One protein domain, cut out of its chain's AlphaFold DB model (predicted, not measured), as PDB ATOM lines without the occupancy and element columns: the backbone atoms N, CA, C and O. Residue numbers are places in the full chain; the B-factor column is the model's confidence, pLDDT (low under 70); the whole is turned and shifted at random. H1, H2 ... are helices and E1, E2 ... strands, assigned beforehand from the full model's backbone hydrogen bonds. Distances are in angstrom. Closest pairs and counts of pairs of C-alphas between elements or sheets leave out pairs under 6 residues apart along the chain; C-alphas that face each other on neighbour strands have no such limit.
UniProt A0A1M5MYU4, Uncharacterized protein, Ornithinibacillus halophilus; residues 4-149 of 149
ATOM      1  N   ASP A   4       6.331  11.455  17.283       75.62
ATOM      2  CA  ASP A   4       5.638  10.866  18.423       75.62
ATOM      3  C   ASP A   4       4.330  10.175  18.021       75.62
ATOM      4  O   ASP A   4       4.109   8.996  18.318       75.62
ATOM      5  N   TRP A   5       3.481  10.864  17.252       82.38
ATOM      6  CA  TRP A   5       2.197  10.310  16.826       82.38
ATOM      7  C   TRP A   5       2.350   9.160  15.821       82.38
ATOM      8  O   TRP A   5       1.599   8.179  15.862       82.38
ATOM      9  N   LYS A   6       3.340   9.244  14.920       81.12
ATOM     10  CA  LYS A   6       3.665   8.127  14.014       81.12
ATOM     11  C   LYS A   6       4.020   6.876  14.809       81.12
ATOM     12  O   LYS A   6       3.590   5.787  14.431       81.12
ATOM     13  N   SER A   7       4.760   7.029  15.908       84.88
ATOM     14  CA  SER A   7       5.055   5.891  16.770       84.88
ATOM     15  C   SER A   7       3.785   5.342  17.426       84.88
ATOM     16  O   SER A   7       3.528   4.142  17.323       84.88
ATOM     17  N   MET A   8       2.924   6.200  17.987       87.31
ATOM     18  CA  MET A   8       1.675   5.760  18.628       87.31
ATOM     19  C   MET A   8       0.742   5.001  17.685       87.31
ATOM     20  O   MET A   8       0.372   3.857  17.955       87.31
ATOM     21  N   SER A   9       0.405   5.606  16.546       84.50
ATOM     22  CA  SER A   9      -0.506   5.022  15.549       84.50
ATOM     23  C   SER A   9       0.003   3.688  14.981       84.50
ATOM     24  O   SER A   9      -0.797   2.822  14.619       84.50
ATOM     25  N   SER A  10       1.322   3.458  14.980       90.25
ATOM     26  CA  SER A  10       1.916   2.190  14.537       90.25
ATOM     27  C   SER A  10       1.659   1.000  15.474       90.25
ATOM     28  O   SER A  10       1.813  -0.146  15.050       90.25
ATOM     29  N   LYS A  11       1.231   1.220  16.730       93.81
ATOM     30  CA  LYS A  11       1.066   0.146  17.732       93.81
ATOM     31  C   LYS A  11      -0.275  -0.583  17.667       93.81
ATOM     32  O   LYS A  11      -0.644  -1.316  18.587       93.81
ATOM     33  N   LYS A  12      -1.026  -0.436  16.576       94.25
ATOM     34  CA  LYS A  12      -2.206  -1.271  16.337       94.25
ATOM     35  C   LYS A  12      -1.825  -2.756  16.404       94.25
ATOM     36  O   LYS A  12      -0.866  -3.198  15.783       94.25
ATOM     37  N   GLY A  13      -2.600  -3.536  17.152       95.06
ATOM     38  CA  GLY A  13      -2.369  -4.964  17.360       95.06
ATOM     39  C   GLY A  13      -1.398  -5.310  18.491       95.06
ATOM     40  O   GLY A  13      -1.358  -6.481  18.870       95.06
ATOM     41  N   TRP A  14      -0.685  -4.329  19.056       96.19
ATOM     42  CA  TRP A  14       0.158  -4.521  20.238       96.19
ATOM     43  C   TRP A  14      -0.682  -4.787  21.488       96.19
ATOM     44  O   TRP A  14      -1.891  -4.548  21.516       96.19
ATOM     45  N   LEU A  15      -0.033  -5.317  22.522       96.00
ATOM     46  CA  LEU A  15      -0.638  -5.587  23.818       96.00
ATOM     47  C   LEU A  15      -0.309  -4.446  24.777       96.00
ATOM     48  O   LEU A  15       0.851  -4.242  25.111       96.00
ATOM     49  N   LEU A  16      -1.324  -3.731  25.252       96.25
ATOM     50  CA  LEU A  16      -1.213  -2.875  26.425       96.25
ATOM     51  C   LEU A  16      -1.191  -3.774  27.668       96.25
ATOM     52  O   LEU A  16      -2.228  -4.290  28.079       96.25
ATOM     53  N   GLU A  17      -0.010  -4.010  28.238       94.12
ATOM     54  CA  GLU A  17       0.157  -4.910  29.386       94.12
ATOM     55  C   GLU A  17      -0.316  -4.258  30.686       94.12
ATOM     56  O   GLU A  17      -0.956  -4.904  31.522       94.12
ATOM     57  N   GLY A  18      -0.020  -2.970  30.855       92.81
ATOM     58  CA  GLY A  18      -0.366  -2.271  32.078       92.81
ATOM     59  C   GLY A  18      -0.059  -0.783  32.085       92.81
ATOM     60  O   GLY A  18       0.576  -0.238  31.183       92.81
ATOM     61  N   ILE A  19      -0.545  -0.156  33.147       93.50
ATOM     62  CA  ILE A  19      -0.431   1.258  33.480       93.50
ATOM     63  C   ILE A  19       0.282   1.340  34.824       93.50
ATOM     64  O   ILE A  19      -0.133   0.692  35.782       93.50
ATOM     65  N   TYR A  20       1.343   2.134  34.896       91.56
ATOM     66  CA  TYR A  20       2.168   2.310  36.085       91.56
ATOM     67  C   TYR A  20       2.218   3.787  36.453       91.56
ATOM     68  O   TYR A  20       2.414   4.637  35.586       91.56
ATOM     69  N   ALA A  21       2.039   4.094  37.735       90.00
ATOM     70  CA  ALA A  21       2.012   5.470  38.212       90.00
ATOM     71  C   ALA A  21       2.416   5.592  39.680       90.00
ATOM     72  O   ALA A  21       2.361   4.634  40.457       90.00
ATOM     73  N   THR A  22       2.772   6.816  40.057       86.31
ATOM     74  CA  THR A  22       2.732   7.264  41.450       86.31
ATOM     75  C   THR A  22       1.351   7.864  41.687       86.31
ATOM     76  O   THR A  22       1.160   9.069  41.557       86.31
ATOM     77  N   SER A  23       0.364   7.000  41.940       76.38
ATOM     78  CA  SER A  23      -1.046   7.397  41.952       76.38
ATOM     79  C   SER A  23      -1.313   8.441  43.033       76.38
ATOM     80  O   SER A  23      -0.971   8.237  44.199       76.38
ATOM     81  N   LEU A  24      -1.994   9.520  42.650       80.75
ATOM     82  CA  LEU A  24      -2.589  10.468  43.588       80.75
ATOM     83  C   LEU A  24      -3.874   9.880  44.171       80.75
ATOM     84  O   LEU A  24      -4.093   9.915  45.379       80.75
ATOM     85  N   HIS A  25      -4.712   9.301  43.307       87.44
ATOM     86  CA  HIS A  25      -5.966   8.679  43.708       87.44
ATOM     87  C   HIS A  25      -6.425   7.646  42.674       87.44
ATOM     88  O   HIS A  25      -6.135   7.775  41.487       87.44
ATOM     89  N   SER A  26      -7.157   6.631  43.123       89.69
ATOM     90  CA  SER A  26      -7.872   5.709  42.244       89.69
ATOM     91  C   SER A  26      -9.233   5.404  42.844       89.69
ATOM     92  O   SER A  26      -9.368   5.279  44.063       89.69
ATOM     93  N   TYR A  27     -10.245   5.311  41.991       91.31
ATOM     94  CA  TYR A  27     -11.590   4.951  42.413       91.31
ATOM     95  C   TYR A  27     -12.311   4.198  41.305       91.31
ATOM     96  O   TYR A  27     -12.056   4.389  40.114       91.31
ATOM     97  N   GLN A  28     -13.223   3.330  41.728       90.31
ATOM     98  CA  GLN A  28     -14.128   2.624  40.843       90.31
ATOM     99  C   GLN A  28     -15.545   3.110  41.120       90.31
ATOM    100  O   GLN A  28     -15.992   3.107  42.268       90.31
ATOM    101  N   TYR A  29     -16.248   3.500  40.065       88.62
ATOM    102  CA  TYR A  29     -17.670   3.800  40.117       88.62
ATOM    103  C   TYR A  29     -18.370   2.943  39.066       88.62
ATOM    104  O   TYR A  29     -18.003   2.954  37.894       88.62
ATOM    105  N   GLU A  30     -19.331   2.132  39.507       88.75
ATOM    106  CA  GLU A  30     -19.967   1.106  38.678       88.75
ATOM    107  C   GLU A  30     -18.930   0.199  37.975       88.75
ATOM    108  O   GLU A  30     -18.181  -0.536  38.629       88.75
ATOM    109  N   ASN A  31     -18.887   0.236  36.642       85.06
ATOM    110  CA  ASN A  31     -17.981  -0.552  35.805       85.06
ATOM    111  C   ASN A  31     -16.811   0.274  35.246       85.06
ATOM    112  O   ASN A  31     -16.136  -0.189  34.324       85.06
ATOM    113  N   GLU A  32     -16.591   1.479  35.770       91.50
ATOM    114  CA  GLU A  32     -15.545   2.395  35.330       91.50
ATOM    115  C   GLU A  32     -14.458   2.507  36.395       91.50
ATOM    116  O   GLU A  32     -14.738   2.730  37.575       91.50
ATOM    117  N   LEU A  33     -13.205   2.358  35.970       93.25
ATOM    118  CA  LEU A  33     -12.040   2.592  36.815       93.25
ATOM    119  C   LEU A  33     -11.382   3.902  36.400       93.25
ATOM    120  O   LEU A  33     -11.058   4.081  35.227       93.25
ATOM    121  N   THR A  34     -11.140   4.779  37.371       94.38
ATOM    122  CA  THR A  34     -10.421   6.035  37.165       94.38
ATOM    123  C   THR A  34      -9.134   6.046  37.977       94.38
ATOM    124  O   THR A  34      -9.137   5.732  39.172       94.38
ATOM    125  N   LEU A  35      -8.035   6.425  37.330       94.00
ATOM    126  CA  LEU A  35      -6.722   6.628  37.935       94.00
ATOM    127  C   LEU A  35      -6.313   8.089  37.742       94.00
ATOM    128  O   LEU A  35      -6.393   8.606  36.631       94.00
ATOM    129  N   LEU A  36      -5.838   8.731  38.806       94.81
ATOM    130  CA  LEU A  36      -5.337  10.105  38.785       94.81
ATOM    131  C   LEU A  36      -3.861  10.122  39.179       94.81
ATOM    132  O   LEU A  36      -3.485   9.597  40.232       94.81
ATOM    133  N   SER A  37      -3.022  10.732  38.346       93.44
ATOM    134  CA  SER A  37      -1.581  10.884  38.587       93.44
ATOM    135  C   SER A  37      -1.038  12.104  37.850       93.44
ATOM    136  O   SER A  37      -1.607  12.536  36.855       93.44
ATOM    137  N   SER A  38       0.087  12.653  38.299       90.94
ATOM    138  CA  SER A  38       0.807  13.691  37.545       90.94
ATOM    139  C   SER A  38       1.554  13.129  36.330       90.94
ATOM    140  O   SER A  38       1.793  13.844  35.362       90.94
ATOM    141  N   GLU A  39       1.922  11.849  36.376       91.69
ATOM    142  CA  GLU A  39       2.561  11.130  35.275       91.69
ATOM    143  C   GLU A  39       2.143   9.656  35.257       91.69
ATOM    144  O   GLU A  39       1.888   9.045  36.302       91.69
ATOM    145  N   PHE A  40       2.121   9.069  34.062       91.38
ATOM    146  CA  PHE A  40       1.872   7.647  33.848       91.38
ATOM    147  C   PHE A  40       2.937   7.046  32.940       91.38
ATOM    148  O   PHE A  40       3.476   7.713  32.061       91.38
ATOM    149  N   THR A  41       3.182   5.754  33.111       93.56
ATOM    150  CA  THR A  41       3.914   4.941  32.147       93.56
ATOM    151  C   THR A  41       3.019   3.801  31.697       93.56
ATOM    152  O   THR A  41       2.593   2.985  32.514       93.56
ATOM    153  N   LEU A  42       2.734   3.729  30.400       94.31
ATOM    154  CA  LEU A  42       2.091   2.565  29.799       94.31
ATOM    155  C   LEU A  42       3.160   1.602  29.306       94.31
ATOM    156  O   LEU A  42       4.130   2.026  28.680       94.31
ATOM    157  N   THR A  43       2.956   0.311  29.536       94.44
ATOM    158  CA  THR A  43       3.815  -0.737  28.980       94.44
ATOM    159  C   THR A  43       3.097  -1.413  27.827       94.44
ATOM    160  O   THR A  43       2.001  -1.952  28.003       94.44
ATOM    161  N   LEU A  44       3.722  -1.391  26.653       95.25
ATOM    162  CA  LEU A  44       3.220  -2.032  25.450       95.25
ATOM    163  C   LEU A  44       4.184  -3.135  25.019       95.25
ATOM    164  O   LEU A  44       5.396  -2.932  24.999       95.25
ATOM    165  N   GLN A  45       3.643  -4.283  24.624       95.00
ATOM    166  CA  GLN A  45       4.407  -5.412  24.105       95.00
ATOM    167  C   GLN A  45       3.986  -5.736  22.670       95.00
ATOM    168  O   GLN A  45       2.793  -5.775  22.347       95.00
ATOM    169  N   HIS A  46       4.969  -6.005  21.812       94.88
ATOM    170  CA  HIS A  46       4.721  -6.542  20.480       94.88
ATOM    171  C   HIS A  46       4.060  -7.935  20.589       94.88
ATOM    172  O   HIS A  46       4.510  -8.762  21.381       94.88
ATOM    173  N   PRO A  47       3.006  -8.244  19.811       91.94
ATOM    174  CA  PRO A  47       2.205  -9.454  20.029       91.94
ATOM    175  C   PRO A  47       2.977 -10.755  19.770       91.94
ATOM    176  O   PRO A  47       2.723 -11.759  20.428       91.94
ATOM    177  N   ASP A  48       3.929 -10.719  18.834       92.88
ATOM    178  CA  ASP A  48       4.665 -11.901  18.370       92.88
ATOM    179  C   ASP A  48       6.134 -11.924  18.832       92.88
ATOM    180  O   ASP A  48       6.927 -12.737  18.358       92.88
ATOM    181  N   SER A  49       6.541 -11.011  19.722       92.62
ATOM    182  CA  SER A  49       7.927 -10.937  20.201       92.62
ATOM    183  C   SER A  49       8.009 -10.513  21.674       92.62
ATOM    184  O   SER A  49       7.007 -10.225  22.329       92.62
ATOM    185  N   LEU A  50       9.224 -10.509  22.228       89.81
ATOM    186  CA  LEU A  50       9.498  -9.986  23.572       89.81
ATOM    187  C   LEU A  50       9.810  -8.481  23.565       89.81
ATOM    188  O   LEU A  50      10.206  -7.935  24.593       89.81
ATOM    189  N   GLU A  51       9.667  -7.819  22.415       93.88
ATOM    190  CA  GLU A  51       9.869  -6.379  22.292       93.88
ATOM    191  C   GLU A  51       8.845  -5.631  23.148       93.88
ATOM    192  O   GLU A  51       7.639  -5.890  23.074       93.88
ATOM    193  N   LYS A  52       9.345  -4.691  23.953       94.00
ATOM    194  CA  LYS A  52       8.538  -3.816  24.797       94.00
ATOM    195  C   LYS A  52       8.905  -2.370  24.542       94.00
ATOM    196  O   LYS A  52      10.081  -2.038  24.427       94.00
ATOM    197  N   VAL A  53       7.889  -1.521  24.530       94.56
ATOM    198  CA  VAL A  53       8.050  -0.071  24.563       94.56
ATOM    199  C   VAL A  53       7.254   0.491  25.727       94.56
ATOM    200  O   VAL A  53       6.259  -0.085  26.173       94.56
ATOM    201  N   TYR A  54       7.716   1.625  26.224       94.00
ATOM    202  CA  TYR A  54       7.137   2.305  27.364       94.00
ATOM    203  C   TYR A  54       6.725   3.696  26.929       94.00
ATOM    204  O   TYR A  54       7.527   4.444  26.374       94.00
ATOM    205  N   TRP A  55       5.472   4.044  27.174       93.81
ATOM    206  CA  TRP A  55       4.952   5.369  26.885       93.81
ATOM    207  C   TRP A  55       4.860   6.142  28.174       93.81
ATOM    208  O   TRP A  55       3.969   5.889  28.985       93.81
ATOM    209  N   LYS A  56       5.797   7.067  28.361       92.75
ATOM    210  CA  LYS A  56       5.733   8.014  29.460       92.75
ATOM    211  C   LYS A  56       4.830   9.170  29.051       92.75
ATOM    212  O   LYS A  56       5.069   9.829  28.041       92.75
ATOM    213  N   LEU A  57       3.803   9.393  29.854       92.88
ATOM    214  CA  LEU A  57       2.801  10.426  29.677       92.88
ATOM    215  C   LEU A  57       2.923  11.426  30.821       92.88
ATOM    216  O   LEU A  57       2.984  11.044  31.993       92.88
ATOM    217  N   GLY A  58       2.992  12.694  30.450       93.31
ATOM    218  CA  GLY A  58       2.998  13.843  31.344       93.31
ATOM    219  C   GLY A  58       1.982  14.872  30.867       93.31
ATOM    220  O   GLY A  58       1.273  14.647  29.885       93.31
ATOM    221  N   TRP A  59       1.936  16.009  31.543       94.69
ATOM    222  CA  TRP A  59       1.155  17.151  31.098       94.69
ATOM    223  C   TRP A  59       1.906  18.453  31.376       94.69
ATOM    224  O   TRP A  59       2.817  18.477  32.211       94.69
ATOM    225  N   ILE A  60       1.540  19.506  30.654       94.88
ATOM    226  CA  ILE A  60       1.954  20.890  30.898       94.88
ATOM    227  C   ILE A  60       0.759  21.813  30.714       94.88
ATOM    228  O   ILE A  60      -0.133  21.506  29.933       94.88
ATOM    229  N   GLU A  61       0.786  22.949  31.391       95.25
ATOM    230  CA  GLU A  61      -0.083  24.082  31.095       95.25
ATOM    231  C   GLU A  61       0.648  25.001  30.112       95.25
ATOM    232  O   GLU A  61       1.843  25.280  30.296       95.25
ATOM    233  N   ASP A  62      -0.028  25.425  29.048       93.38
ATOM    234  CA  ASP A  62       0.530  26.391  28.106       93.38
ATOM    235  C   ASP A  62       0.254  27.851  28.527       93.38
ATOM    236  O   ASP A  62      -0.270  28.133  29.602       93.38
ATOM    237  N   GLU A  63       0.660  28.816  27.699       93.44
ATOM    238  CA  GLU A  63       0.496  30.244  28.011       93.44
ATOM    239  C   GLU A  63      -0.961  30.740  28.024       93.44
ATOM    240  O   GLU A  63      -1.235  31.778  28.631       93.44
ATOM    241  N   ASP A  64      -1.882  30.005  27.391       93.19
ATOM    242  CA  ASP A  64      -3.317  30.302  27.372       93.19
ATOM    243  C   ASP A  64      -4.093  29.483  28.417       93.19
ATOM    244  O   ASP A  64      -5.323  29.543  28.441       93.19
ATOM    245  N   TRP A  65      -3.385  28.813  29.338       92.62
ATOM    246  CA  TRP A  65      -3.956  27.963  30.387       92.62
ATOM    247  C   TRP A  65      -4.602  26.677  29.854       92.62
ATOM    248  O   TRP A  65      -5.466  26.101  30.514       92.62
ATOM    249  N   ASP A  66      -4.185  26.219  28.669       93.25
ATOM    250  CA  ASP A  66      -4.605  24.925  28.140       93.25
ATOM    251  C   ASP A  66      -3.756  23.802  28.754       93.25
ATOM    252  O   ASP A  66      -2.522  23.829  28.716       93.25
ATOM    253  N   ASP A  67      -4.422  22.772  29.277       95.19
ATOM    254  CA  ASP A  67      -3.772  21.557  29.761       95.19
ATOM    255  C   ASP A  67      -3.417  20.648  28.578       95.19
ATOM    256  O   ASP A  67      -4.286  20.046  27.944       95.19
ATOM    257  N   LEU A  68      -2.128  20.478  28.300       94.44
ATOM    258  CA  LEU A  68      -1.627  19.689  27.177       94.44
ATOM    259  C   LEU A  68      -0.968  18.401  27.653       94.44
ATOM    260  O   LEU A  68      -0.193  18.383  28.609       94.44
ATOM    261  N   LEU A  69      -1.223  17.312  26.940       94.38
ATOM    262  CA  LEU A  69      -0.598  16.020  27.162       94.38
ATOM    263  C   LEU A  69       0.783  15.976  26.495       94.38
ATOM    264  O   LEU A  69       0.934  16.237  25.301       94.38
ATOM    265  N   ILE A  70       1.793  15.557  27.254       92.19
ATOM    266  CA  ILE A  70       3.133  15.270  26.742       92.19
ATOM    267  C   ILE A  70       3.311  13.766  26.629       92.19
ATOM    268  O   ILE A  70       3.044  13.017  27.569       92.19
ATOM    269  N   PHE A  71       3.849  13.339  25.494       90.88
ATOM    270  CA  PHE A  71       4.163  11.954  25.204       90.88
ATOM    271  C   PHE A  71       5.664  11.755  24.992       90.88
ATOM    272  O   PHE A  71       6.338  12.586  24.390       90.88
ATOM    273  N   ASN A  72       6.192  10.630  25.473       90.56
ATOM    274  CA  ASN A  72       7.557  10.205  25.200       90.56
ATOM    275  C   ASN A  72       7.634   8.673  25.130       90.56
ATOM    276  O   ASN A  72       7.350   7.987  26.118       90.56
ATOM    277  N   GLU A  73       8.037   8.130  23.980       91.88
ATOM    278  CA  GLU A  73       8.305   6.696  23.837       91.88
ATOM    279  C   GLU A  73       9.730   6.344  24.286       91.88
ATOM    280  O   GLU A  73      10.707   7.001  23.930       91.88
ATOM    281  N   GLN A  74       9.851   5.263  25.055       90.06
ATOM    282  CA  GLN A  74      11.098   4.800  25.653       90.06
ATOM    283  C   GLN A  74      11.256   3.291  25.459       90.06
ATOM    284  O   GLN A  74      10.297   2.533  25.572       90.06
ATOM    285  N   GLN A  75      12.485   2.836  25.214       88.75
ATOM    286  CA  GLN A  75      12.814   1.402  25.136       88.75
ATOM    287  C   GLN A  75      13.052   0.778  26.517       88.75
ATOM    288  O   GLN A  75      12.910  -0.425  26.715       88.75
ATOM    289  N   ILE A  76      13.426   1.607  27.491       85.00
ATOM    290  CA  ILE A  76      13.674   1.214  28.876       85.00
ATOM    291  C   ILE A  76      12.865   2.179  29.737       85.00
ATOM    292  O   ILE A  76      12.999   3.391  29.543       85.00
ATOM    293  N   PRO A  77      12.042   1.690  30.679       79.69
ATOM    294  CA  PRO A  77      11.289   2.584  31.529       79.69
ATOM    295  C   PRO A  77      12.286   3.323  32.415       79.69
ATOM    296  O   PRO A  77      13.185   2.715  33.007       79.69
ATOM    297  N   LYS A  78      12.129   4.641  32.536       73.69
ATOM    298  CA  LYS A  78      12.876   5.388  33.549       73.69
ATOM    299  C   LYS A  78      12.622   4.737  34.916       73.69
ATOM    300  O   LYS A  78      11.487   4.342  35.198       73.69
ATOM    301  N   GLN A  79      13.666   4.601  35.741       64.69
ATOM    302  CA  GLN A  79      13.550   4.108  37.119       64.69
ATOM    303  C   GLN A  79      12.753   5.116  37.955       64.69
ATOM    304  O   GLN A  79      13.307   5.917  38.700       64.69
ATOM    305  N   ASN A  80      11.438   5.096  37.796       64.19
ATOM    306  CA  ASN A  80      10.505   5.775  38.664       64.19
ATOM    307  C   ASN A  80      10.029   4.741  39.689       64.19
ATOM    308  O   ASN A  80       9.714   3.599  39.345       64.19
ATOM    309  N   SER A  81       9.993   5.124  40.961       68.38
ATOM    310  CA  SER A  81       9.396   4.311  42.017       68.38
ATOM    311  C   SER A  81       7.872   4.386  41.896       68.38
ATOM    312  O   SER A  81       7.234   5.181  42.582       68.38
ATOM    313  N   TYR A  82       7.292   3.602  40.986       78.62
ATOM    314  CA  TYR A  82       5.839   3.476  40.887       78.62
ATOM    315  C   TYR A  82       5.305   2.801  42.152       78.62
ATOM    316  O   TYR A  82       5.832   1.772  42.579       78.62
ATOM    317  N   ASN A  83       4.259   3.365  42.748       79.69
ATOM    318  CA  ASN A  83       3.595   2.782  43.917       79.69
ATOM    319  C   ASN A  83       2.274   2.081  43.556       79.69
ATOM    320  O   ASN A  83       1.685   1.425  44.409       79.69
ATOM    321  N   SER A  84       1.818   2.232  42.310       84.88
ATOM    322  CA  SER A  84       0.543   1.722  41.818       84.88
ATOM    323  C   SER A  84       0.700   1.154  40.412       84.88
ATOM    324  O   SER A  84       1.436   1.698  39.581       84.88
ATOM    325  N   SER A  85      -0.015   0.067  40.137       88.88
ATOM    326  CA  SER A  85      -0.092  -0.526  38.809       88.88
ATOM    327  C   SER A  85      -1.485  -1.075  38.522       88.88
ATOM    328  O   SER A  85      -2.197  -1.529  39.418       88.88
ATOM    329  N   PHE A  86      -1.859  -1.038  37.250       90.00
ATOM    330  CA  PHE A  86      -3.049  -1.682  36.714       90.00
ATOM    331  C   PHE A  86      -2.643  -2.529  35.513       90.00
ATOM    332  O   PHE A  86      -1.860  -2.075  34.683       90.00
ATOM    333  N   SER A  87      -3.153  -3.753  35.406       91.06
ATOM    334  CA  SER A  87      -2.800  -4.676  34.327       91.06
ATOM    335  C   SER A  87      -4.027  -5.143  33.557       91.06
ATOM    336  O   SER A  87      -5.124  -5.274  34.100       91.06
ATOM    337  N   PHE A  88      -3.834  -5.420  32.268       88.44
ATOM    338  CA  PHE A  88      -4.893  -5.909  31.393       88.44
ATOM    339  C   PHE A  88      -4.689  -7.391  31.089       88.44
ATOM    340  O   PHE A  88      -3.643  -7.802  30.598       88.44
ATOM    341  N   GLN A  89      -5.729  -8.202  31.292       79.88
ATOM    342  CA  GLN A  89      -5.672  -9.633  30.971       79.88
ATOM    343  C   GLN A  89      -5.740  -9.904  29.452       79.88
ATOM    344  O   GLN A  89      -5.288 -10.946  28.993       79.88
ATOM    345  N   HIS A  90      -6.290  -8.964  28.664       79.19
ATOM    346  CA  HIS A  90      -6.443  -9.059  27.201       79.19
ATOM    347  C   HIS A  90      -6.318  -7.682  26.517       79.19
ATOM    348  O   HIS A  90      -7.218  -7.245  25.794       79.19
ATOM    349  N   GLY A  91      -5.208  -6.978  26.749       90.31
ATOM    350  CA  GLY A  91      -4.996  -5.595  26.306       90.31
ATOM    351  C   GLY A  91      -4.666  -5.396  24.822       90.31
ATOM    352  O   GLY A  91      -3.904  -4.493  24.498       90.31
ATOM    353  N   LYS A  92      -5.182  -6.222  23.900       95.75
ATOM    354  CA  LYS A  92      -4.885  -6.045  22.468       95.75
ATOM    355  C   LYS A  92      -5.501  -4.747  21.947       95.75
ATOM    356  O   LYS A  92      -6.723  -4.591  21.993       95.75
ATOM    357  N   ILE A  93      -4.651  -3.872  21.421       96.88
ATOM    358  CA  ILE A  93      -5.008  -2.571  20.861       96.88
ATOM    359  C   ILE A  93      -5.658  -2.762  19.487       96.88
ATOM    360  O   ILE A  93      -5.050  -3.313  18.569       96.88
ATOM    361  N   ASP A  94      -6.893  -2.288  19.342       96.19
ATOM    362  CA  ASP A  94      -7.633  -2.237  18.077       96.19
ATOM    363  C   ASP A  94      -7.339  -0.937  17.310       96.19
ATOM    364  O   ASP A  94      -7.087  -0.953  16.103       96.19
ATOM    365  N   SER A  95      -7.320   0.190  18.025       95.69
ATOM    366  CA  SER A  95      -7.048   1.521  17.470       95.69
ATOM    367  C   SER A  95      -6.603   2.496  18.558       95.69
ATOM    368  O   SER A  95      -6.985   2.335  19.718       95.69
ATOM    369  N   ILE A  96      -5.874   3.539  18.169       95.88
ATOM    370  CA  ILE A  96      -5.464   4.645  19.040       95.88
ATOM    371  C   ILE A  96      -5.846   5.942  18.335       95.88
ATOM    372  O   ILE A  96      -5.511   6.112  17.169       95.88
ATOM    373  N   HIS A  97      -6.531   6.838  19.037       95.00
ATOM    374  CA  HIS A  97      -6.943   8.140  18.516       95.00
ATOM    375  C   HIS A  97      -6.415   9.251  19.417       95.00
ATOM    376  O   HIS A  97      -6.442   9.108  20.641       95.00
ATOM    377  N   GLY A  98      -5.939  10.332  18.805       94.62
ATOM    378  CA  GLY A  98      -5.446  11.523  19.491       94.62
ATOM    379  C   GLY A  98      -6.416  12.680  19.296       94.62
ATOM    380  O   GLY A  98      -6.843  12.939  18.168       94.62
ATOM    381  N   TYR A  99      -6.749  13.357  20.387       95.00
ATOM    382  CA  TYR A  99      -7.648  14.506  20.424       95.00
ATOM    383  C   TYR A  99      -6.933  15.699  21.049       95.00
ATOM    384  O   TYR A  99      -6.018  15.529  21.861       95.00
ATOM    385  N   GLY A 100      -7.352  16.892  20.660       94.44
ATOM    386  CA  GLY A 100      -6.812  18.131  21.181       94.44
ATOM    387  C   GLY A 100      -7.160  19.311  20.296       94.44
ATOM    388  O   GLY A 100      -8.204  19.337  19.653       94.44
ATOM    389  N   LEU A 101      -6.265  20.285  20.255       93.50
ATOM    390  CA  LEU A 101      -6.507  21.575  19.626       93.50
ATOM    391  C   LEU A 101      -5.422  21.921  18.611       93.50
ATOM    392  O   LEU A 101      -4.292  21.437  18.668       93.50
ATOM    393  N   THR A 102      -5.783  22.763  17.644       92.31
ATOM    394  CA  THR A 102      -4.832  23.313  16.675       92.31
ATOM    395  C   THR A 102      -4.581  24.779  16.988       92.31
ATOM    396  O   THR A 102      -5.474  25.610  16.833       92.31
ATOM    397  N   LYS A 103      -3.347  25.114  17.365       89.69
ATOM    398  CA  LYS A 103      -2.927  26.475  17.719       89.69
ATOM    399  C   LYS A 103      -1.647  26.827  16.983       89.69
ATOM    400  O   LYS A 103      -0.720  26.029  16.930       89.69
ATOM    401  N   ASN A 104      -1.593  28.002  16.356       89.94
ATOM    402  CA  ASN A 104      -0.423  28.446  15.580       89.94
ATOM    403  C   ASN A 104       0.071  27.408  14.544       89.94
ATOM    404  O   ASN A 104       1.271  27.241  14.348       89.94
ATOM    405  N   GLN A 105      -0.863  26.708  13.879       88.00
ATOM    406  CA  GLN A 105      -0.594  25.604  12.935       88.00
ATOM    407  C   GLN A 105       0.079  24.364  13.559       88.00
ATOM    408  O   GLN A 105       0.576  23.502  12.834       88.00
ATOM    409  N   GLN A 106       0.088  24.259  14.887       87.88
ATOM    410  CA  GLN A 106       0.565  23.104  15.636       87.88
ATOM    411  C   GLN A 106      -0.622  22.343  16.227       87.88
ATOM    412  O   GLN A 106      -1.534  22.938  16.795       87.88
ATOM    413  N   GLU A 107      -0.596  21.025  16.070       90.69
ATOM    414  CA  GLU A 107      -1.535  20.090  16.689       90.69
ATOM    415  C   GLU A 107      -1.027  19.764  18.099       90.69
ATOM    416  O   GLU A 107       0.083  19.248  18.257       90.69
ATOM    417  N   LEU A 108      -1.824  20.093  19.113       92.19
ATOM    418  CA  LEU A 108      -1.498  19.935  20.526       92.19
ATOM    419  C   LEU A 108      -2.451  18.908  21.136       92.19
ATOM    420  O   LEU A 108      -3.666  19.070  21.066       92.19
ATOM    421  N   LEU A 109      -1.904  17.832  21.702       93.75
ATOM    422  CA  LEU A 109      -2.696  16.754  22.294       93.75
ATOM    423  C   LEU A 109      -3.231  17.171  23.661       93.75
ATOM    424  O   LEU A 109      -2.473  17.648  24.496       93.75
ATOM    425  N   THR A 110      -4.499  16.881  23.918       95.19
ATOM    426  CA  THR A 110      -5.110  16.956  25.254       95.19
ATOM    427  C   THR A 110      -5.544  15.570  25.714       95.19
ATOM    428  O   THR A 110      -5.460  15.237  26.893       95.19
ATOM    429  N   SER A 111      -5.958  14.707  24.782       95.81
ATOM    430  CA  SER A 111      -6.472  13.384  25.119       95.81
ATOM    431  C   SER A 111      -6.051  12.294  24.141       95.81
ATOM    432  O   SER A 111      -5.842  12.517  22.948       95.81
ATOM    433  N   ILE A 112      -5.977  11.067  24.649       96.00
ATOM    434  CA  ILE A 112      -5.719   9.854  23.875       96.00
ATOM    435  C   ILE A 112      -6.779   8.819  24.219       96.00
ATOM    436  O   ILE A 112      -7.025   8.533  25.388       96.00
ATOM    437  N   VAL A 113      -7.364   8.204  23.195       97.19
ATOM    438  CA  VAL A 113      -8.307   7.093  23.352       97.19
ATOM    439  C   VAL A 113      -7.719   5.839  22.723       97.19
ATOM    440  O   VAL A 113      -7.601   5.730  21.501       97.19
ATOM    441  N   ILE A 114      -7.390   4.863  23.565       96.88
ATOM    442  CA  ILE A 114      -6.930   3.538  23.155       96.88
ATOM    443  C   ILE A 114      -8.115   2.582  23.236       96.88
ATOM    444  O   ILE A 114      -8.602   2.251  24.318       96.88
ATOM    445  N   LYS A 115      -8.572   2.102  22.083       97.00
ATOM    446  CA  LYS A 115      -9.586   1.053  22.016       97.00
ATOM    447  C   LYS A 115      -8.903  -0.301  22.123       97.00
ATOM    448  O   LYS A 115      -8.087  -0.664  21.276       97.00
ATOM    449  N   LEU A 116      -9.270  -1.060  23.143       95.81
ATOM    450  CA  LEU A 116      -8.910  -2.461  23.318       95.81
ATOM    451  C   LEU A 116     -10.082  -3.350  22.880       95.81
ATOM    452  O   LEU A 116     -11.183  -2.876  22.607       95.81
ATOM    453  N   LYS A 117      -9.882  -4.672  22.865       90.88
ATOM    454  CA  LYS A 117     -10.942  -5.631  22.498       90.88
ATOM    455  C   LYS A 117     -12.227  -5.498  23.338       90.88
ATOM    456  O   LYS A 117     -13.308  -5.759  22.821       90.88
ATOM    457  N   GLN A 118     -12.103  -5.176  24.626       90.12
ATOM    458  CA  GLN A 118     -13.220  -5.159  25.590       90.12
ATOM    459  C   GLN A 118     -13.377  -3.833  26.341       90.12
ATOM    460  O   GLN A 118     -14.350  -3.672  27.072       90.12
ATOM    461  N   TYR A 119     -12.415  -2.924  26.196       94.00
ATOM    462  CA  TYR A 119     -12.337  -1.708  26.994       94.00
ATOM    463  C   TYR A 119     -11.868  -0.538  26.142       94.00
ATOM    464  O   TYR A 119     -11.186  -0.727  25.134       94.00
ATOM    465  N   TYR A 120     -12.173   0.660  26.605       96.12
ATOM    466  CA  TYR A 120     -11.564   1.898  26.163       96.12
ATOM    467  C   TYR A 120     -10.705   2.425  27.304       96.12
ATOM    468  O   TYR A 120     -11.138   2.441  28.454       96.12
ATOM    469  N   VAL A 121      -9.478   2.825  26.984       96.75
ATOM    470  CA  VAL A 121      -8.600   3.558  27.894       96.75
ATOM    471  C   VAL A 121      -8.539   4.984  27.377       96.75
ATOM    472  O   VAL A 121      -7.980   5.227  26.309       96.75
ATOM    473  N   THR A 122      -9.156   5.904  28.107       97.25
ATOM    474  CA  THR A 122      -9.114   7.338  27.818       97.25
ATOM    475  C   THR A 122      -8.110   7.976  28.755       97.25
ATOM    476  O   THR A 122      -8.176   7.751  29.959       97.25
ATOM    477  N   ILE A 123      -7.171   8.728  28.200       96.50
ATOM    478  CA  ILE A 123      -6.137   9.449  28.932       96.50
ATOM    479  C   ILE A 123      -6.326  10.915  28.609       96.50
ATOM    480  O   ILE A 123      -6.285  11.259  27.433       96.50
ATOM    481  N   GLN A 124      -6.526  11.746  29.618       96.19
ATOM    482  CA  GLN A 124      -6.843  13.157  29.451       96.19
ATOM    483  C   GLN A 124      -5.908  14.006  30.311       96.19
ATOM    484  O   GLN A 124      -5.635  13.661  31.464       96.19
ATOM    485  N   SER A 125      -5.378  15.080  29.726       95.19
ATOM    486  CA  SER A 125      -4.596  16.098  30.423       95.19
ATOM    487  C   SER A 125      -5.453  16.857  31.437       95.19
ATOM    488  O   SER A 125      -6.681  16.887  31.364       95.19
ATOM    489  N   GLY A 126      -4.782  17.439  32.423       90.88
ATOM    490  CA  GLY A 126      -5.402  18.202  33.493       90.88
ATOM    491  C   GLY A 126      -4.431  18.398  34.654       90.88
ATOM    492  O   GLY A 126      -3.376  17.752  34.670       90.88
ATOM    493  N   PRO A 127      -4.816  19.164  35.695       84.62
ATOM    494  CA  PRO A 127      -4.015  19.360  36.911       84.62
ATOM    495  C   PRO A 127      -3.529  18.045  37.550       84.62
ATOM    496  O   PRO A 127      -2.497  17.992  38.223       84.62
ATOM    497  N   ALA A 128      -4.274  16.965  37.311       92.00
ATOM    498  CA  ALA A 128      -3.764  15.607  37.287       92.00
ATOM    499  C   ALA A 128      -4.227  14.943  35.985       92.00
ATOM    500  O   ALA A 128      -5.382  15.109  35.593       92.00
ATOM    501  N   ILE A 129      -3.356  14.146  35.366       95.12
ATOM    502  CA  ILE A 129      -3.746  13.301  34.240       95.12
ATOM    503  C   ILE A 129      -4.782  12.306  34.753       95.12
ATOM    504  O   ILE A 129      -4.587  11.648  35.785       95.12
ATOM    505  N   GLU A 130      -5.869  12.181  34.008       95.81
ATOM    506  CA  GLU A 130      -6.917  11.216  34.275       95.81
ATOM    507  C   GLU A 130      -6.826  10.065  33.282       95.81
ATOM    508  O   GLU A 130      -6.821  10.264  32.070       95.81
ATOM    509  N   VAL A 131      -6.778   8.841  33.805       95.94
ATOM    510  CA  VAL A 131      -6.929   7.626  33.011       95.94
ATOM    511  C   VAL A 131      -8.242   6.963  33.387       95.94
ATOM    512  O   VAL A 131      -8.384   6.450  34.497       95.94
ATOM    513  N   LYS A 132      -9.186   6.932  32.447       95.88
ATOM    514  CA  LYS A 132     -10.460   6.223  32.571       95.88
ATOM    515  C   LYS A 132     -10.436   4.933  31.769       95.88
ATOM    516  O   LYS A 132     -10.117   4.934  30.582       95.88
ATOM    517  N   ILE A 133     -10.815   3.838  32.415       95.31
ATOM    518  CA  ILE A 133     -10.967   2.523  31.796       95.31
ATOM    519  C   ILE A 133     -12.447   2.152  31.842       95.31
ATOM    520  O   ILE A 133     -13.011   1.943  32.918       95.31
ATOM    521  N   THR A 134     -13.068   2.071  30.668       95.38
ATOM    522  CA  THR A 134     -14.517   1.899  30.492       95.38
ATOM    523  C   THR A 134     -14.821   0.777  29.500       95.38
ATOM    524  O   THR A 134     -13.951   0.345  28.743       95.38
ATOM    525  N   LYS A 135     -16.061   0.272  29.481       93.88
ATOM    526  CA  LYS A 135     -16.524  -0.690  28.454       93.88
ATOM    527  C   LYS A 135     -17.050  -0.003  27.194       93.88
ATOM    528  O   LYS A 135     -17.035  -0.596  26.117       93.88
ATOM    529  N   GLU A 136     -17.513   1.230  27.338       93.75
ATOM    530  CA  GLU A 136     -18.088   2.037  26.268       93.75
ATOM    531  C   GLU A 136     -17.097   3.110  25.821       93.75
ATOM    532  O   GLU A 136     -16.234   3.532  26.594       93.75
ATOM    533  N   ALA A 137     -17.209   3.532  24.561       94.00
ATOM    534  CA  ALA A 137     -16.401   4.626  24.042       94.00
ATOM    535  C   ALA A 137     -16.695   5.921  24.821       94.00
ATOM    536  O   ALA A 137     -17.845   6.135  25.215       94.00
ATOM    537  N   PRO A 138     -15.696   6.798  25.023       93.38
ATOM    538  CA  PRO A 138     -15.947   8.107  25.607       93.38
ATOM    539  C   PRO A 138     -16.929   8.893  24.734       93.38
ATOM    540  O   PRO A 138     -16.888   8.820  23.502       93.38
ATOM    541  N   ALA A 139     -17.815   9.640  25.386       89.62
ATOM    542  CA  ALA A 139     -18.752  10.508  24.694       89.62
ATOM    543  C   ALA A 139     -17.970  11.611  23.945       89.62
ATOM    544  O   ALA A 139     -17.100  12.228  24.568       89.62
ATOM    545  N   PRO A 140     -18.225  11.855  22.643       82.31
ATOM    546  CA  PRO A 140     -17.445  12.803  21.846       82.31
ATOM    547  C   PRO A 140     -17.393  14.212  22.436       82.31
ATOM    548  O   PRO A 140     -16.368  14.863  22.347       82.31
ATOM    549  N   GLU A 141     -18.465  14.663  23.089       86.31
ATOM    550  CA  GLU A 141     -18.548  15.974  23.739       86.31
ATOM    551  C   GLU A 141     -17.632  16.135  24.963       86.31
ATOM    552  O   GLU A 141     -17.498  17.238  25.487       86.31
ATOM    553  N   LYS A 142     -17.035  15.041  25.450       85.56
ATOM    554  CA  LYS A 142     -16.041  15.055  26.531       85.56
ATOM    555  C   LYS A 142     -14.603  15.112  26.011       85.56
ATOM    556  O   LYS A 142     -13.683  15.093  26.820       85.56
ATOM    557  N   LEU A 143     -14.419  15.116  24.694       90.06
ATOM    558  CA  LEU A 143     -13.124  15.172  24.030       90.06
ATOM    559  C   LEU A 143     -13.051  16.437  23.177       90.06
ATOM    560  O   LEU A 143     -14.069  16.926  22.689       90.06
ATOM    561  N   ASP A 144     -11.833  16.925  22.970       90.88
ATOM    562  CA  ASP A 144     -11.571  17.992  22.007       90.88
ATOM    563  C   ASP A 144     -11.643  17.474  20.561       90.88
ATOM    564  O   ASP A 144     -12.070  16.347  20.285       90.88
ATOM    565  N   ASP A 145     -11.201  18.294  19.611       91.44
ATOM    566  CA  ASP A 145     -11.199  17.933  18.205       91.44
ATOM    567  C   ASP A 145     -10.302  16.722  17.940       91.44
ATOM    568  O   ASP A 145      -9.195  16.568  18.460       91.44
ATOM    569  N   LEU A 146     -10.789  15.833  17.077       90.88
ATOM    570  CA  LEU A 146     -10.021  14.682  16.627       90.88
ATOM    571  C   LEU A 146      -8.883  15.151  15.719       90.88
ATOM    572  O   LEU A 146      -9.106  15.471  14.551       90.88
ATOM    573  N   LEU A 147      -7.661  15.115  16.238       88.12
ATOM    574  CA  LEU A 147      -6.455  15.467  15.492       88.12
ATOM    575  C   LEU A 147      -5.948  14.276  14.679       88.12
ATOM    576  O   LEU A 147      -5.449  14.425  13.561       88.12
ATOM    577  N   HIS A 148      -6.083  13.066  15.231       83.25
ATOM    578  CA  HIS A 148      -5.424  11.898  14.670       83.25
ATOM    579  C   HIS A 148      -6.209  10.584  14.781       83.25
ATOM    580  O   HIS A 148      -6.818  10.286  15.810       83.25
ATOM    581  N   ARG A 149      -6.131   9.768  13.720       80.69
ATOM    582  CA  ARG A 149      -6.790   8.459  13.570       80.69
ATOM    583  C   ARG A 149      -5.798   7.331  13.315       80.69
ATOM    584  O   ARG A 149      -4.710   7.633  12.773       80.69
TER     585      ARG A 149
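AT A GLANCE: This is residues 4 to 149 of the 149 residues of an uncharacterized protein of Ornithinibacillus halophilus (UniProt A0A1M5MYU4). Two strongly twisted antiparallel sheets lie face to face as a sandwich with crossed strands, and the short helix H1 sits at one side of it, by E8 of the larger sheet and E6 of the smaller. On that side E6 and E9 also come close, while the hairpin of E2 and E3 makes the far edge of the larger sheet. The printed part has 146 residues, with one named helix followed along the chain by twelve named strands; the sheets run E2 E3 E11 E10 E9 E8 E12 and E6 E5 E4 E1 E7, and the class is mostly strand. The whole is compact, with a radius of gyration of the C-alphas of 14.5 A, and its rounded outline spans 41 by 33 by 32 A.

IN THESE COORDINATES: The printed part begins with H1, residues 4 to 9, whose C-alpha 4 is at (5.638, 10.866, 18.423). E1 is residues 15 to 21 and measures 18.3 A from first to last C-alpha. E2, residues 25 to 29, and E3, residues 32 to 37, form a hairpin. E4 is residues 40 to 45; E5, residues 52 to 61, measures 29.9 A from its C-alpha 52 at (8.538, -3.816, 24.797), and E6, residues 67 to 74, measures 22.8 A. E7 is residues 84 to 87. E8, residues 93 to 103, and E9, residues 106 to 116, measure 29.3 and 28.3 A, and E9 bends by 63 degrees at residue 110. E10 is residues 120 to 124, E11 residues 129 to 134, and E12 residues 145 to 148, with C-alpha 148 at (-5.424, 11.898, 14.670).

HOW THE PARTS SIT: The larger sheet has E2 and E12 as edge strands. E2 pairs with E3, with N 27 and O 34 at 3.1 A, and E3 with E11, with N 35 and O 131 at 2.9 A. E8 E9 E10 E11 is a meander, each strand the antiparallel neighbour of the one before: N 132 and O 122 are 2.8 A apart, N 114 and O 121 2.8 A, and N 97 and O 113 2.9 A. E12 is the antiparallel neighbour of E8 at 123 degrees, with N 100 and O 145 at 2.9 A. In the other sheet E4 E5 E6 is a second meander, with N 58 and O 70 at 2.9 A and N 42 and O 55 at 2.9 A; E1 pairs with E4, N 17 and O 43 at 2.9 A, and with the edge strand E7, N 19 and O 86 at 2.8 A. The two sheets form a sandwich, two sheets face to face, with the facing parts 9.2 A centre to centre and the strands of one at 46 degrees to those of the other. E6 and E9 touch, and their closest C-alphas are those of Leu 68 and Thr 110, 4.8 A apart. H1 is on the larger sheet at a height over the sheet of 8.8 A; it lies over E8 and runs along the strands, at 15 degrees to E8 on the local plane. Its closest C-alpha pair with E8 is Ser 9 and Ile 96, 6.1 A apart. H1 only grazes the smaller sheet, with its residues 4 to 8. In H1 every O i to N i+4 pair is within hydrogen-bond range.

THE WHOLE: The C-alphas of Asp 48 and Asp 64 are the two farthest apart, at 43.9 A. The printed part has no cut and ends at Arg 149, the chain's last residue. The chain changes from one sheet to the other at the links E1 to E2, E3 to E4 and E7 to E8, which are tight. No link is long; E4 to E5, E6 to E7 and E11 to E12 are short but not tight. The mean pLDDT of the printed part is 90.7, and residues 79 to 81 are under 70.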